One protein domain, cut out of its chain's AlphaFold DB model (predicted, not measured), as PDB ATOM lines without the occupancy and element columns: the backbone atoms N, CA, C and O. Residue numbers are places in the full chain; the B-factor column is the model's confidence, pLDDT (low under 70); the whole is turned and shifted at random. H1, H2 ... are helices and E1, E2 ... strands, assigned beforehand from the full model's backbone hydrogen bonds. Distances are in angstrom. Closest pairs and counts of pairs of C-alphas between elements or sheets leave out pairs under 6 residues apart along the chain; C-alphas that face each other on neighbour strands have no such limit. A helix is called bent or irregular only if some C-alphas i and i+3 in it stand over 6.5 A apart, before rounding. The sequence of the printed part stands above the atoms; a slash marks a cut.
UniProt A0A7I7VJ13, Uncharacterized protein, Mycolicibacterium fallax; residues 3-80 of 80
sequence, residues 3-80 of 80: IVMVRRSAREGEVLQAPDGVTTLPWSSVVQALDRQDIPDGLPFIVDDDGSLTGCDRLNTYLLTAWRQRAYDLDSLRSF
ATOM      1  N   ILE A   3      10.596 -14.576 -10.419       72.56
ATOM      2  CA  ILE A   3      10.207 -15.854 -11.029       72.56
ATOM      3  C   ILE A   3       9.086 -16.466 -10.189       72.56
ATOM      4  O   ILE A   3       9.196 -16.588  -8.967       72.56
ATOM      5  N   VAL A   4       7.998 -16.852 -10.844       74.06
ATOM      6  CA  VAL A   4       6.856 -17.533 -10.235       74.06
ATOM      7  C   VAL A   4       6.679 -18.883 -10.915       74.06
ATOM      8  O   VAL A   4       6.565 -18.967 -12.134       74.06
ATOM      9  N   MET A   5       6.627 -19.951 -10.124       76.94
ATOM     10  CA  MET A   5       6.309 -21.283 -10.638       76.94
ATOM     11  C   MET A   5       4.807 -21.428 -10.839       76.94
ATOM     12  O   MET A   5       4.035 -21.279  -9.887       76.94
ATOM     13  N   VAL A   6       4.395 -21.789 -12.052       76.62
ATOM     14  CA  VAL A   6       2.990 -22.089 -12.336       76.62
ATOM     15  C   VAL A   6       2.593 -23.386 -11.630       76.62
ATOM     16  O   VAL A   6       3.207 -24.431 -11.835       76.62
ATOM     17  N   ARG A   7       1.562 -23.339 -10.787       78.62
ATOM     18  CA  ARG A   7       0.924 -24.526 -10.199       78.62
ATOM     19  C   ARG A   7      -0.580 -24.308 -10.135       78.62
ATOM     20  O   ARG A   7      -1.046 -23.674  -9.189       78.62
ATOM     21  N   ARG A   8      -1.338 -24.835 -11.099       77.00
ATOM     22  CA  ARG A   8      -2.802 -24.660 -11.172       77.00
ATOM     23  C   ARG A   8      -3.524 -25.102  -9.898       77.00
ATOM     24  O   ARG A   8      -4.478 -24.453  -9.490       77.00
ATOM     25  N   SER A   9      -3.047 -26.156  -9.240       75.31
ATOM     26  CA  SER A   9      -3.653 -26.695  -8.013       75.31
ATOM     27  C   SER A   9      -3.261 -25.962  -6.728       75.31
ATOM     28  O   SER A   9      -3.851 -26.208  -5.683       75.31
ATOM     29  N   ALA A  10      -2.266 -25.069  -6.758       69.69
ATOM     30  CA  ALA A  10      -1.717 -24.503  -5.524       69.69
ATOM     31  C   ALA A  10      -2.649 -23.508  -4.819       69.69
ATOM     32  O   ALA A  10      -2.411 -23.204  -3.654       69.69
ATOM     33  N   ARG A  11      -3.641 -22.961  -5.531       66.50
ATOM     34  CA  ARG A  11      -4.493 -21.847  -5.077       66.50
ATOM     35  C   ARG A  11      -5.936 -21.981  -5.563       66.50
ATOM     36  O   ARG A  11      -6.604 -20.998  -5.875       66.50
ATOM     37  N   GLU A  12      -6.401 -23.216  -5.712       71.19
ATOM     38  CA  GLU A  12      -7.750 -23.497  -6.194       71.19
ATOM     39  C   GLU A  12      -8.802 -22.804  -5.308       71.19
ATOM     40  O   GLU A  12      -8.808 -22.961  -4.091       71.19
ATOM     41  N   GLY A  13      -9.668 -21.988  -5.921       67.19
ATOM     42  CA  GLY A  13     -10.680 -21.193  -5.214       67.19
ATOM     43  C   GLY A  13     -10.195 -19.855  -4.641       67.19
ATOM     44  O   GLY A  13     -11.016 -19.092  -4.134       67.19
ATOM     45  N   GLU A  14      -8.906 -19.526  -4.748       76.44
ATOM     46  CA  GLU A  14      -8.383 -18.236  -4.297       76.44
ATOM     47  C   GLU A  14      -8.581 -17.122  -5.333       76.44
ATOM     48  O   GLU A  14      -8.867 -17.330  -6.517       76.44
ATOM     49  N   VAL A  15      -8.385 -15.895  -4.866       71.75
ATOM     50  CA  VAL A  15      -8.312 -14.703  -5.700       71.75
ATOM     51  C   VAL A  15      -6.874 -14.210  -5.651       71.75
ATOM     52  O   VAL A  15      -6.337 -13.925  -4.580       71.75
ATOM     53  N   LEU A  16      -6.227 -14.137  -6.811       69.38
ATOM     54  CA  LEU A  16      -4.899 -13.565  -6.925       69.38
ATOM     55  C   LEU A  16      -5.031 -12.046  -6.848       69.38
ATOM     56  O   LEU A  16      -5.626 -11.416  -7.723       69.38
ATOM     57  N   GLN A  17      -4.464 -11.459  -5.803       68.25
ATOM     58  CA  GLN A  17      -4.299 -10.018  -5.746       68.25
ATOM     59  C   GLN A  17      -3.109  -9.643  -6.628       68.25
ATOM     60  O   GLN A  17      -1.998 -10.158  -6.450       68.25
ATOM     61  N   ALA A  18      -3.358  -8.793  -7.616       61.75
ATOM     62  CA  ALA A  18      -2.295  -8.200  -8.392       61.75
ATOM     63  C   ALA A  18      -1.401  -7.362  -7.455       61.75
ATOM     64  O   ALA A  18      -1.879  -6.811  -6.460       61.75
ATOM     65  N   PRO A  19      -0.097  -7.277  -7.736       55.88
ATOM     66  CA  PRO A  19       0.850  -6.470  -6.964       55.88
ATOM     67  C   PRO A  19       0.505  -4.980  -6.848       55.88
ATOM     68  O   PRO A  19       0.950  -4.347  -5.896       55.88
ATOM     69  N   ASP A  20      -0.329  -4.440  -7.745       64.88
ATOM     70  CA  ASP A  20      -0.898  -3.089  -7.622       64.88
ATOM     71  C   ASP A  20      -1.826  -2.929  -6.398       64.88
ATOM     72  O   ASP A  20      -2.186  -1.812  -6.030       64.88
ATOM     73  N   GLY A  21      -2.207  -4.036  -5.753       63.41
ATOM     74  CA  GLY A  21      -3.059  -4.091  -4.570       63.41
ATOM     75  C   GLY A  21      -4.540  -3.818  -4.843       63.41
ATOM     76  O   GLY A  21      -5.356  -4.026  -3.944       63.41
ATOM     77  N   VAL A  22      -4.893  -3.401  -6.060       63.59
ATOM     78  CA  VAL A  22      -6.231  -2.932  -6.447       63.59
ATOM     79  C   VAL A  22      -6.936  -3.963  -7.319       63.59
ATOM     80  O   VAL A  22      -8.140  -4.175  -7.180       63.59
ATOM     81  N   THR A  23      -6.196  -4.631  -8.201       70.31
ATOM     82  CA  THR A  23      -6.769  -5.578  -9.150       70.31
ATOM     83  C   THR A  23      -6.810  -6.971  -8.538       70.31
ATOM     84  O   THR A  23      -5.794  -7.551  -8.164       70.31
ATOM     85  N   THR A  24      -8.001  -7.550  -8.454       71.06
ATOM     86  CA  THR A  24      -8.200  -8.924  -7.992       71.06
ATOM     87  C   THR A  24      -8.633  -9.806  -9.151       71.06
ATOM     88  O   THR A  24      -9.654  -9.541  -9.785       71.06
ATOM     89  N   LEU A  25      -7.874 -10.868  -9.416       70.06
ATOM     90  CA  LEU A  25      -8.160 -11.834 -10.471       70.06
ATOM     91  C   LEU A  25      -8.559 -13.168  -9.840       70.06
ATOM     92  O   LEU A  25      -7.766 -13.738  -9.088       70.06
ATOM     93  N   PRO A  26      -9.755 -13.708 -10.135       77.62
ATOM     94  CA  PRO A  26     -10.092 -15.068  -9.743       77.62
ATOM     95  C   PRO A  26      -9.026 -16.035 -10.257       77.62
ATOM     96  O   PRO A  26      -8.616 -15.950 -11.420       77.62
ATOM     97  N   TRP A  27      -8.592 -16.978  -9.423       77.81
ATOM     98  CA  TRP A  27      -7.588 -17.958  -9.832       77.81
ATOM     99  C   TRP A  27      -8.028 -18.763 -11.064       77.81
ATOM    100  O   TRP A  27      -7.215 -19.066 -11.931       77.81
ATOM    101  N   SER A  28      -9.331 -19.005 -11.225       73.88
ATOM    102  CA  SER A  28      -9.904 -19.622 -12.428       73.88
ATOM    103  C   SER A  28      -9.614 -18.840 -13.717       73.88
ATOM    104  O   SER A  28      -9.351 -19.450 -14.752       73.88
ATOM    105  N   SER A  29      -9.599 -17.505 -13.672       72.56
ATOM    106  CA  SER A  29      -9.224 -16.664 -14.817       72.56
ATOM    107  C   SER A  29      -7.732 -16.768 -15.134       72.56
ATOM    108  O   SER A  29      -7.353 -16.754 -16.304       72.56
ATOM    109  N   VAL A  30      -6.891 -16.926 -14.106       74.88
ATOM    110  CA  VAL A  30      -5.453 -17.187 -14.274       74.88
ATOM    111  C   VAL A  30      -5.245 -18.546 -14.941       74.88
ATOM    112  O   VAL A  30      -4.560 -18.620 -15.954       74.88
ATOM    113  N   VAL A  31      -5.900 -19.601 -14.445       77.12
ATOM    114  CA  VAL A  31      -5.853 -20.946 -15.047       77.12
ATOM    115  C   VAL A  31      -6.310 -20.914 -16.505       77.12
ATOM    116  O   VAL A  31      -5.610 -21.428 -17.371       77.12
ATOM    117  N   GLN A  32      -7.410 -20.225 -16.814       74.81
ATOM    118  CA  GLN A  32      -7.897 -20.108 -18.190       74.81
ATOM    119  C   GLN A  32      -6.905 -19.383 -19.116       74.81
ATOM    120  O   GLN A  32      -6.774 -19.741 -20.288       74.81
ATOM    121  N   ALA A  33      -6.205 -18.361 -18.614       72.50
ATOM    122  CA  ALA A  33      -5.158 -17.679 -19.371       72.50
ATOM    123  C   ALA A  33      -3.946 -18.595 -19.614       72.50
ATOM    124  O   ALA A  33      -3.432 -18.629 -20.733       72.50
ATOM    125  N   LEU A  34      -3.545 -19.370 -18.602       77.88
ATOM    126  CA  LEU A  34      -2.474 -20.363 -18.707       77.88
ATOM    127  C   LEU A  34      -2.815 -21.458 -19.726       77.88
ATOM    128  O   LEU A  34      -1.980 -21.802 -20.561       77.88
ATOM    129  N   ASP A  35      -4.049 -21.958 -19.697       81.81
ATOM    130  CA  ASP A  35      -4.540 -22.972 -20.632       81.81
ATOM    131  C   ASP A  35      -4.605 -22.433 -22.064       81.81
ATOM    132  O   ASP A  35      -4.159 -23.101 -22.989       81.81
ATOM    133  N   ARG A  36      -5.072 -21.192 -22.263       77.69
ATOM    134  CA  ARG A  36      -5.096 -20.553 -23.594       77.69
ATOM    135  C   ARG A  36      -3.701 -20.429 -24.213       77.69
ATOM    136  O   ARG A  36      -3.579 -20.381 -25.434       77.69
ATOM    137  N   GLN A  37      -2.668 -20.330 -23.384       74.19
ATOM    138  CA  GLN A  37      -1.279 -20.223 -23.822       74.19
ATOM    139  C   GLN A  37      -0.539 -21.577 -23.806       74.19
ATOM    140  O   GLN A  37       0.662 -21.611 -24.072       74.19
ATOM    141  N   ASP A  38      -1.230 -22.690 -23.529       78.69
ATOM    142  CA  ASP A  38      -0.661 -24.035 -23.325       78.69
ATOM    143  C   ASP A  38       0.550 -24.038 -22.379       78.69
ATOM    144  O   ASP A  38       1.576 -24.673 -22.642       78.69
ATOM    145  N   ILE A  39       0.464 -23.281 -21.286       79.88
ATOM    146  CA  ILE A  39       1.533 -23.199 -20.290       79.88
ATOM    147  C   ILE A  39       1.436 -24.412 -19.360       79.88
ATOM    148  O   ILE A  39       0.443 -24.542 -18.645       79.88
ATOM    149  N   PRO A  40       2.427 -25.311 -19.304       80.81
ATOM    150  CA  PRO A  40       2.371 -26.460 -18.412       80.81
ATOM    151  C   PRO A  40       2.596 -26.056 -16.949       80.81
ATOM    152  O   PRO A  40       3.259 -25.064 -16.637       80.81
ATOM    153  N   ASP A  41       2.060 -26.866 -16.037       81.75
ATOM    154  CA  ASP A  41       2.388 -26.747 -14.618       81.75
ATOM    155  C   ASP A  41       3.883 -26.998 -14.398       81.75
ATOM    156  O   ASP A  41       4.486 -27.911 -14.960       81.75
ATOM    157  N   GLY A  42       4.484 -26.187 -13.536       76.19
ATOM    158  CA  GLY A  42       5.910 -26.201 -13.254       76.19
ATOM    159  C   GLY A  42       6.762 -25.388 -14.221       76.19
ATOM    160  O   GLY A  42       7.962 -25.325 -13.979       76.19
ATOM    161  N   LEU A  43       6.189 -24.766 -15.260       81.06
ATOM    162  CA  LEU A  43       6.937 -23.819 -16.087       81.06
ATOM    163  C   LEU A  43       7.185 -22.527 -15.285       81.06
ATOM    164  O   LEU A  43       6.238 -22.004 -14.680       81.06
ATOM    165  N   PRO A  44       8.420 -21.998 -15.261       78.38
ATOM    166  CA  PRO A  44       8.682 -20.693 -14.673       78.38
ATOM    167  C   PRO A  44       8.019 -19.596 -15.513       78.38
ATOM    168  O   PRO A  44       8.131 -19.578 -16.738       78.38
ATOM    169  N   PHE A  45       7.348 -18.666 -14.839       78.56
ATOM    170  CA  PHE A  45       6.810 -17.438 -15.414       78.56
ATOM    171  C   PHE A  45       7.429 -16.230 -14.734       78.56
ATOM    172  O   PHE A  45       7.483 -16.153 -13.506       78.56
ATOM    173  N   ILE A  46       7.889 -15.275 -15.533       79.88
ATOM    174  CA  ILE A  46       8.514 -14.057 -15.031       79.88
ATOM    175  C   ILE A  46       7.459 -12.965 -14.984       79.88
ATOM    176  O   ILE A  46       6.760 -12.704 -15.968       79.88
ATOM    177  N   VAL A  47       7.349 -12.353 -13.815       75.81
ATOM    178  CA  VAL A  47       6.442 -11.244 -13.544       75.81
ATOM    179  C   VAL A  47       7.286 -10.065 -13.086       75.81
ATOM    180  O   VAL A  47       8.247 -10.240 -12.327       75.81
ATOM    181  N   ASP A  48       6.953  -8.871 -13.557       73.81
ATOM    182  CA  ASP A  48       7.625  -7.668 -13.090       73.81
ATOM    183  C   ASP A  48       7.173  -7.304 -11.658       73.81
ATOM    184  O   ASP A  48       6.229  -7.892 -11.119       73.81
ATOM    185  N   ASP A  49       7.887  -6.401 -10.985       72.88
ATOM    186  CA  ASP A  49       7.622  -6.064  -9.574       72.88
ATOM    187  C   ASP A  49       6.273  -5.362  -9.379       72.88
ATOM    188  O   ASP A  49       5.658  -5.477  -8.320       72.88
ATOM    189  N   ASP A  50       5.782  -4.700 -10.427       66.81
ATOM    190  CA  ASP A  50       4.439  -4.120 -10.507       66.81
ATOM    191  C   ASP A  50       3.348  -5.167 -10.809       66.81
ATOM    192  O   ASP A  50       2.161  -4.844 -10.852       66.81
ATOM    193  N   GLY A  51       3.727  -6.435 -11.001       64.25
ATOM    194  CA  GLY A  51       2.808  -7.509 -11.354       64.25
ATOM    195  C   GLY A  51       2.444  -7.608 -12.819       64.25
ATOM    196  O   GLY A  51       1.673  -8.498 -13.191       64.25
ATOM    197  N   SER A  52       2.985  -6.721 -13.641       67.50
ATOM    198  CA  SER A  52       2.759  -6.714 -15.068       67.50
ATOM    199  C   SER A  52       3.525  -7.840 -15.751       67.50
ATOM    200  O   SER A  52       4.635  -8.232 -15.376       67.50
ATOM    201  N   LEU A  53       2.915  -8.344 -16.818       67.06
ATOM    202  CA  LEU A  53       3.556  -9.254 -17.758       67.06
ATOM    203  C   LEU A  53       4.165  -8.496 -18.941       67.06
ATOM    204  O   LEU A  53       4.973  -9.070 -19.661       67.06
ATOM    205  N   THR A  54       3.825  -7.220 -19.150       73.94
ATOM    206  CA  THR A  54       4.183  -6.473 -20.367       73.94
ATOM    207  C   THR A  54       5.695  -6.328 -20.537       73.94
ATOM    208  O   THR A  54       6.203  -6.503 -21.642       73.94
ATOM    209  N   GLY A  55       6.430  -6.080 -19.447       71.94
ATOM    210  CA  GLY A  55       7.897  -6.021 -19.468       71.94
ATOM    211  C   GLY A  55       8.564  -7.386 -19.682       71.94
ATOM    212  O   GLY A  55       9.680  -7.465 -20.192       71.94
ATOM    213  N   CYS A  56       7.860  -8.471 -19.346       75.62
ATOM    214  CA  CYS A  56       8.375  -9.842 -19.371       75.62
ATOM    215  C   CYS A  56       7.846 -10.672 -20.553       75.62
ATOM    216  O   CYS A  56       8.262 -11.816 -20.726       75.62
ATOM    217  N   ASP A  57       6.956 -10.115 -21.376       78.69
ATOM    218  CA  ASP A  57       6.198 -10.836 -22.404       78.69
ATOM    219  C   ASP A  57       7.105 -11.547 -23.415       78.69
ATOM    220  O   ASP A  57       6.962 -12.744 -23.679       78.69
ATOM    221  N   ARG A  58       8.130 -10.839 -23.908       80.06
ATOM    222  CA  ARG A  58       9.118 -11.413 -24.835       80.06
ATOM    223  C   ARG A  58       9.899 -12.567 -24.211       80.06
ATOM    224  O   ARG A  58      10.170 -13.551 -24.894       80.06
ATOM    225  N   LEU A  59      10.256 -12.451 -22.934       81.75
ATOM    226  CA  LEU A  59      11.047 -13.461 -22.237       81.75
ATOM    227  C   LEU A  59      10.203 -14.698 -21.905       81.75
ATOM    228  O   LEU A  59      10.636 -15.817 -22.167       81.75
ATOM    229  N   ASN A  60       8.970 -14.507 -21.434       82.12
ATOM    230  CA  ASN A  60       8.019 -15.599 -21.222       82.12
ATOM    231  C   ASN A  60       7.701 -16.327 -22.540       82.12
ATOM    232  O   ASN A  60       7.713 -17.557 -22.587       82.12
ATOM    233  N   THR A  61       7.511 -15.585 -23.637       84.19
ATOM    234  CA  THR A  61       7.307 -16.161 -24.978       84.19
ATOM    235  C   THR A  61       8.518 -16.971 -25.439       84.19
ATOM    236  O   THR A  61       8.361 -18.068 -25.987       84.19
ATOM    237  N   TYR A  62       9.730 -16.463 -25.205       84.94
ATOM    238  CA  TYR A  62      10.965 -17.179 -25.514       84.94
ATOM    239  C   TYR A  62      11.055 -18.502 -24.744       84.94
ATOM    240  O   TYR A  62      11.247 -19.548 -25.363       84.94
ATOM    241  N   LEU A  63      10.856 -18.475 -23.422       82.56
ATOM    242  CA  LEU A  63      10.925 -19.668 -22.572       82.56
ATOM    243  C   LEU A  63       9.890 -20.721 -22.991       82.56
ATOM    244  O   LEU A  63      10.229 -21.897 -23.138       82.56
ATOM    245  N   LEU A  64       8.656 -20.296 -23.273       84.56
ATOM    246  CA  LEU A  64       7.595 -21.179 -23.760       84.56
ATOM    247  C   LEU A  64       7.954 -21.805 -25.116       84.56
ATOM    248  O   LEU A  64       7.736 -22.997 -25.333       84.56
ATOM    249  N   THR A  65       8.531 -21.021 -26.029       85.69
ATOM    250  CA  THR A  65       8.938 -21.505 -27.357       85.69
ATOM    251  C   THR A  65      10.100 -22.490 -27.259       85.69
ATOM    252  O   THR A  65      10.055 -23.548 -27.887       85.69
ATOM    253  N   ALA A  66      11.109 -22.188 -26.441       85.44
ATOM    254  CA  ALA A  66      12.257 -23.061 -26.215       85.44
ATOM    255  C   ALA A  66      11.828 -24.406 -25.604       85.44
ATOM    256  O   ALA A  66      12.265 -25.462 -26.067       85.44
ATOM    257  N   TRP A  67      10.907 -24.385 -24.635       84.00
ATOM    258  CA  TRP A  67      10.309 -25.601 -24.083       84.00
ATOM    259  C   TRP A  67       9.553 -26.413 -25.145       84.00
ATOM    260  O   TRP A  67       9.790 -27.612 -25.291       84.00
ATOM    261  N   ARG A  68       8.694 -25.770 -25.954       85.12
ATOM    262  CA  ARG A  68       7.950 -26.445 -27.040       85.12
ATOM    263  C   ARG A  68       8.874 -27.090 -28.073       85.12
ATOM    264  O   ARG A  68       8.558 -28.153 -28.605       85.12
ATOM    265  N   GLN A  69      10.022 -26.475 -28.335       89.44
ATOM    266  CA  GLN A  69      11.060 -27.010 -29.221       89.44
ATOM    267  C   GLN A  69      11.947 -28.070 -28.551       89.44
ATOM    268  O   GLN A  69      12.860 -28.584 -29.192       89.44
ATOM    269  N   ARG A  70      11.682 -28.417 -27.283       85.69
ATOM    270  CA  ARG A  70      12.498 -29.324 -26.461       85.69
ATOM    271  C   ARG A  70      13.956 -28.872 -26.319       85.69
ATOM    272  O   ARG A  70      14.831 -29.703 -26.102       85.69
ATOM    273  N   ALA A  71      14.221 -27.569 -26.434       85.38
ATOM    274  CA  ALA A  71      15.546 -27.008 -26.174       85.38
ATOM    275  C   ALA A  71      15.904 -27.094 -24.681       85.38
ATOM    276  O   ALA A  71      17.071 -27.253 -24.334       85.38
ATOM    277  N   TYR A  72      14.883 -27.043 -23.819       80.62
ATOM    278  CA  TYR A  72      14.975 -27.294 -22.384       80.62
ATOM    279  C   TYR A  72      13.823 -28.199 -21.950       80.62
ATOM    280  O   TYR A  72      12.690 -28.035 -22.415       80.62
ATOM    281  N   ASP A  73      14.100 -29.140 -21.052       81.81
ATOM    282  CA  ASP A  73      13.052 -29.862 -20.339       81.81
ATOM    283  C   ASP A  73      12.514 -29.034 -19.156       81.81
ATOM    284  O   ASP A  73      13.065 -28.002 -18.764       81.81
ATOM    285  N   LEU A  74      11.375 -29.467 -18.611       75.31
ATOM    286  CA  LEU A  74      10.713 -28.786 -17.496       75.31
ATOM    287  C   LEU A  74      11.567 -28.775 -16.221       75.31
ATOM    288  O   LEU A  74      11.479 -27.824 -15.452       75.31
ATOM    289  N   ASP A  75      12.399 -29.791 -16.000       80.25
ATOM    290  CA  ASP A  75      13.249 -29.875 -14.810       80.25
ATOM    291  C   ASP A  75      14.423 -28.886 -14.878       80.25
ATOM    292  O   ASP A  75      14.743 -28.221 -13.890       80.25
ATOM    293  N   SER A  76      14.992 -28.684 -16.067       77.50
ATOM    294  CA  SER A  76      16.008 -27.663 -16.329       77.50
ATOM    295  C   SER A  76      15.437 -26.261 -16.135       77.50
ATOM    296  O   SER A  76      16.056 -25.422 -15.491       77.50
ATOM    297  N   LEU A  77      14.215 -26.014 -16.616       78.06
ATOM    298  CA  LEU A  77      13.541 -24.725 -16.431       78.06
ATOM    299  C   LEU A  77      13.135 -24.477 -14.973       78.06
ATOM    300  O   LEU A  77      13.066 -23.330 -14.545       78.06
ATOM    301  N   ARG A  78      12.898 -25.532 -14.189       72.56
ATOM    302  CA  ARG A  78      12.563 -25.409 -12.765       72.56
ATOM    303  C   ARG A  78      13.722 -24.976 -11.875       72.56
ATOM    304  O   ARG A  78      13.479 -24.488 -10.775       72.56
ATOM    305  N   SER A  79      14.954 -25.231 -12.301       71.25
ATOM    306  CA  SER A  79      16.165 -24.940 -11.522       71.25
ATOM    307  C   SER A  79      16.790 -23.579 -11.842       71.25
ATOM    308  O   SER A  79      17.801 -23.230 -11.233       71.25
ATOM    309  N   PHE A  80      16.189 -22.832 -12.773       63.44
ATOM    310  CA  PHE A  80      16.589 -21.486 -13.173       63.44
ATOM    311  C   PHE A  80      16.016 -20.419 -12.231       63.44
ATOM    312  O   PHE A  80      16.764 -19.474 -11.899       63.44
TER     313      PHE A  80
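AT A GLANCE: This is residues 3 to 80 of the 80 residues of an uncharacterized protein of Mycolicibacterium fallax (UniProt A0A7I7VJ13). Two separate antiparallel strand pairs, each with a helix, make up two loosely joined groups. In one, E1, E4 and the longest helix, H3, stand side by side in a row with E4 between the other two, and short H4 sits by the Pro 44 end of E4; in the other, the hairpin E2 and E3 leads straight into H2, with short H1 near H2. The printed part has 78 residues with four named helices and four named strands, in the order E1, H1, E2, E3, H2, E4, H3, H4, and its class is mixed, helices and strands. It is compact, with a radius of gyration of the C-alphas of 12.7 A and spans of 38 by 25 by 22 A.

HOW THE PARTS SIT: E1, residues 3 to 5, is the antiparallel neighbour of E4, residues 44 to 47, at 134 degrees between their directions; N 4 and O 45 are within hydrogen-bond range at 2.8 A. H1, residues 8 to 11, is close to but not clearly touching H2, residues 27 to 36; their closest C-alphas, those of Arg 8 and Val 31, are 6.2 A apart. E2, residues 15 to 17, and E3, residues 24 to 26, form an antiparallel hairpin at 152 degrees, with N 16 and O 25 at 2.8 A. The closest C-alphas of E2 and H2 are those of Val 15 and Trp 27, 5.3 A apart. E1 and E4 are each apart from E2 and E3. The closest C-alphas of E4 and H3, residues 57 to 68, are those of Phe 45 and Asn 60, 6.2 A apart. H2 and H3 are apart. H4, residues 74 to 78, is close to but not clearly touching H3, with the closest C-alphas, those of Trp 67 and Leu 74, 7.3 A apart. The closest C-alphas of E4 and H4 are those of Pro 44 and Arg 78, 6.4 A apart. In H2, H3 and H4 every O i to N i+4 pair is within hydrogen-bond range; H1 is too short for such a pair, and its one O i to N i+3 pair is not within range.

IN THESE COORDINATES: E1 begins at C-alpha 3, (10.207, -15.854, -11.029). H1 is irregular, but only just: C-alphas 8 and 11 are 6.9 A apart. H2 is 14.2 A long, E4 9.8 A and H3 16.4 A. H4 ends at C-alpha 78, (12.563, -25.409, -12.765).

THE WHOLE: The two C-alphas farthest apart, those of Val 22 and Arg 70, are 38.1 A apart. The printed part has no cut and no long link. Its mean pLDDT is 75.5; residues 10 to 11, 13, 16 to 22, 50 to 53 and 80 are under 70.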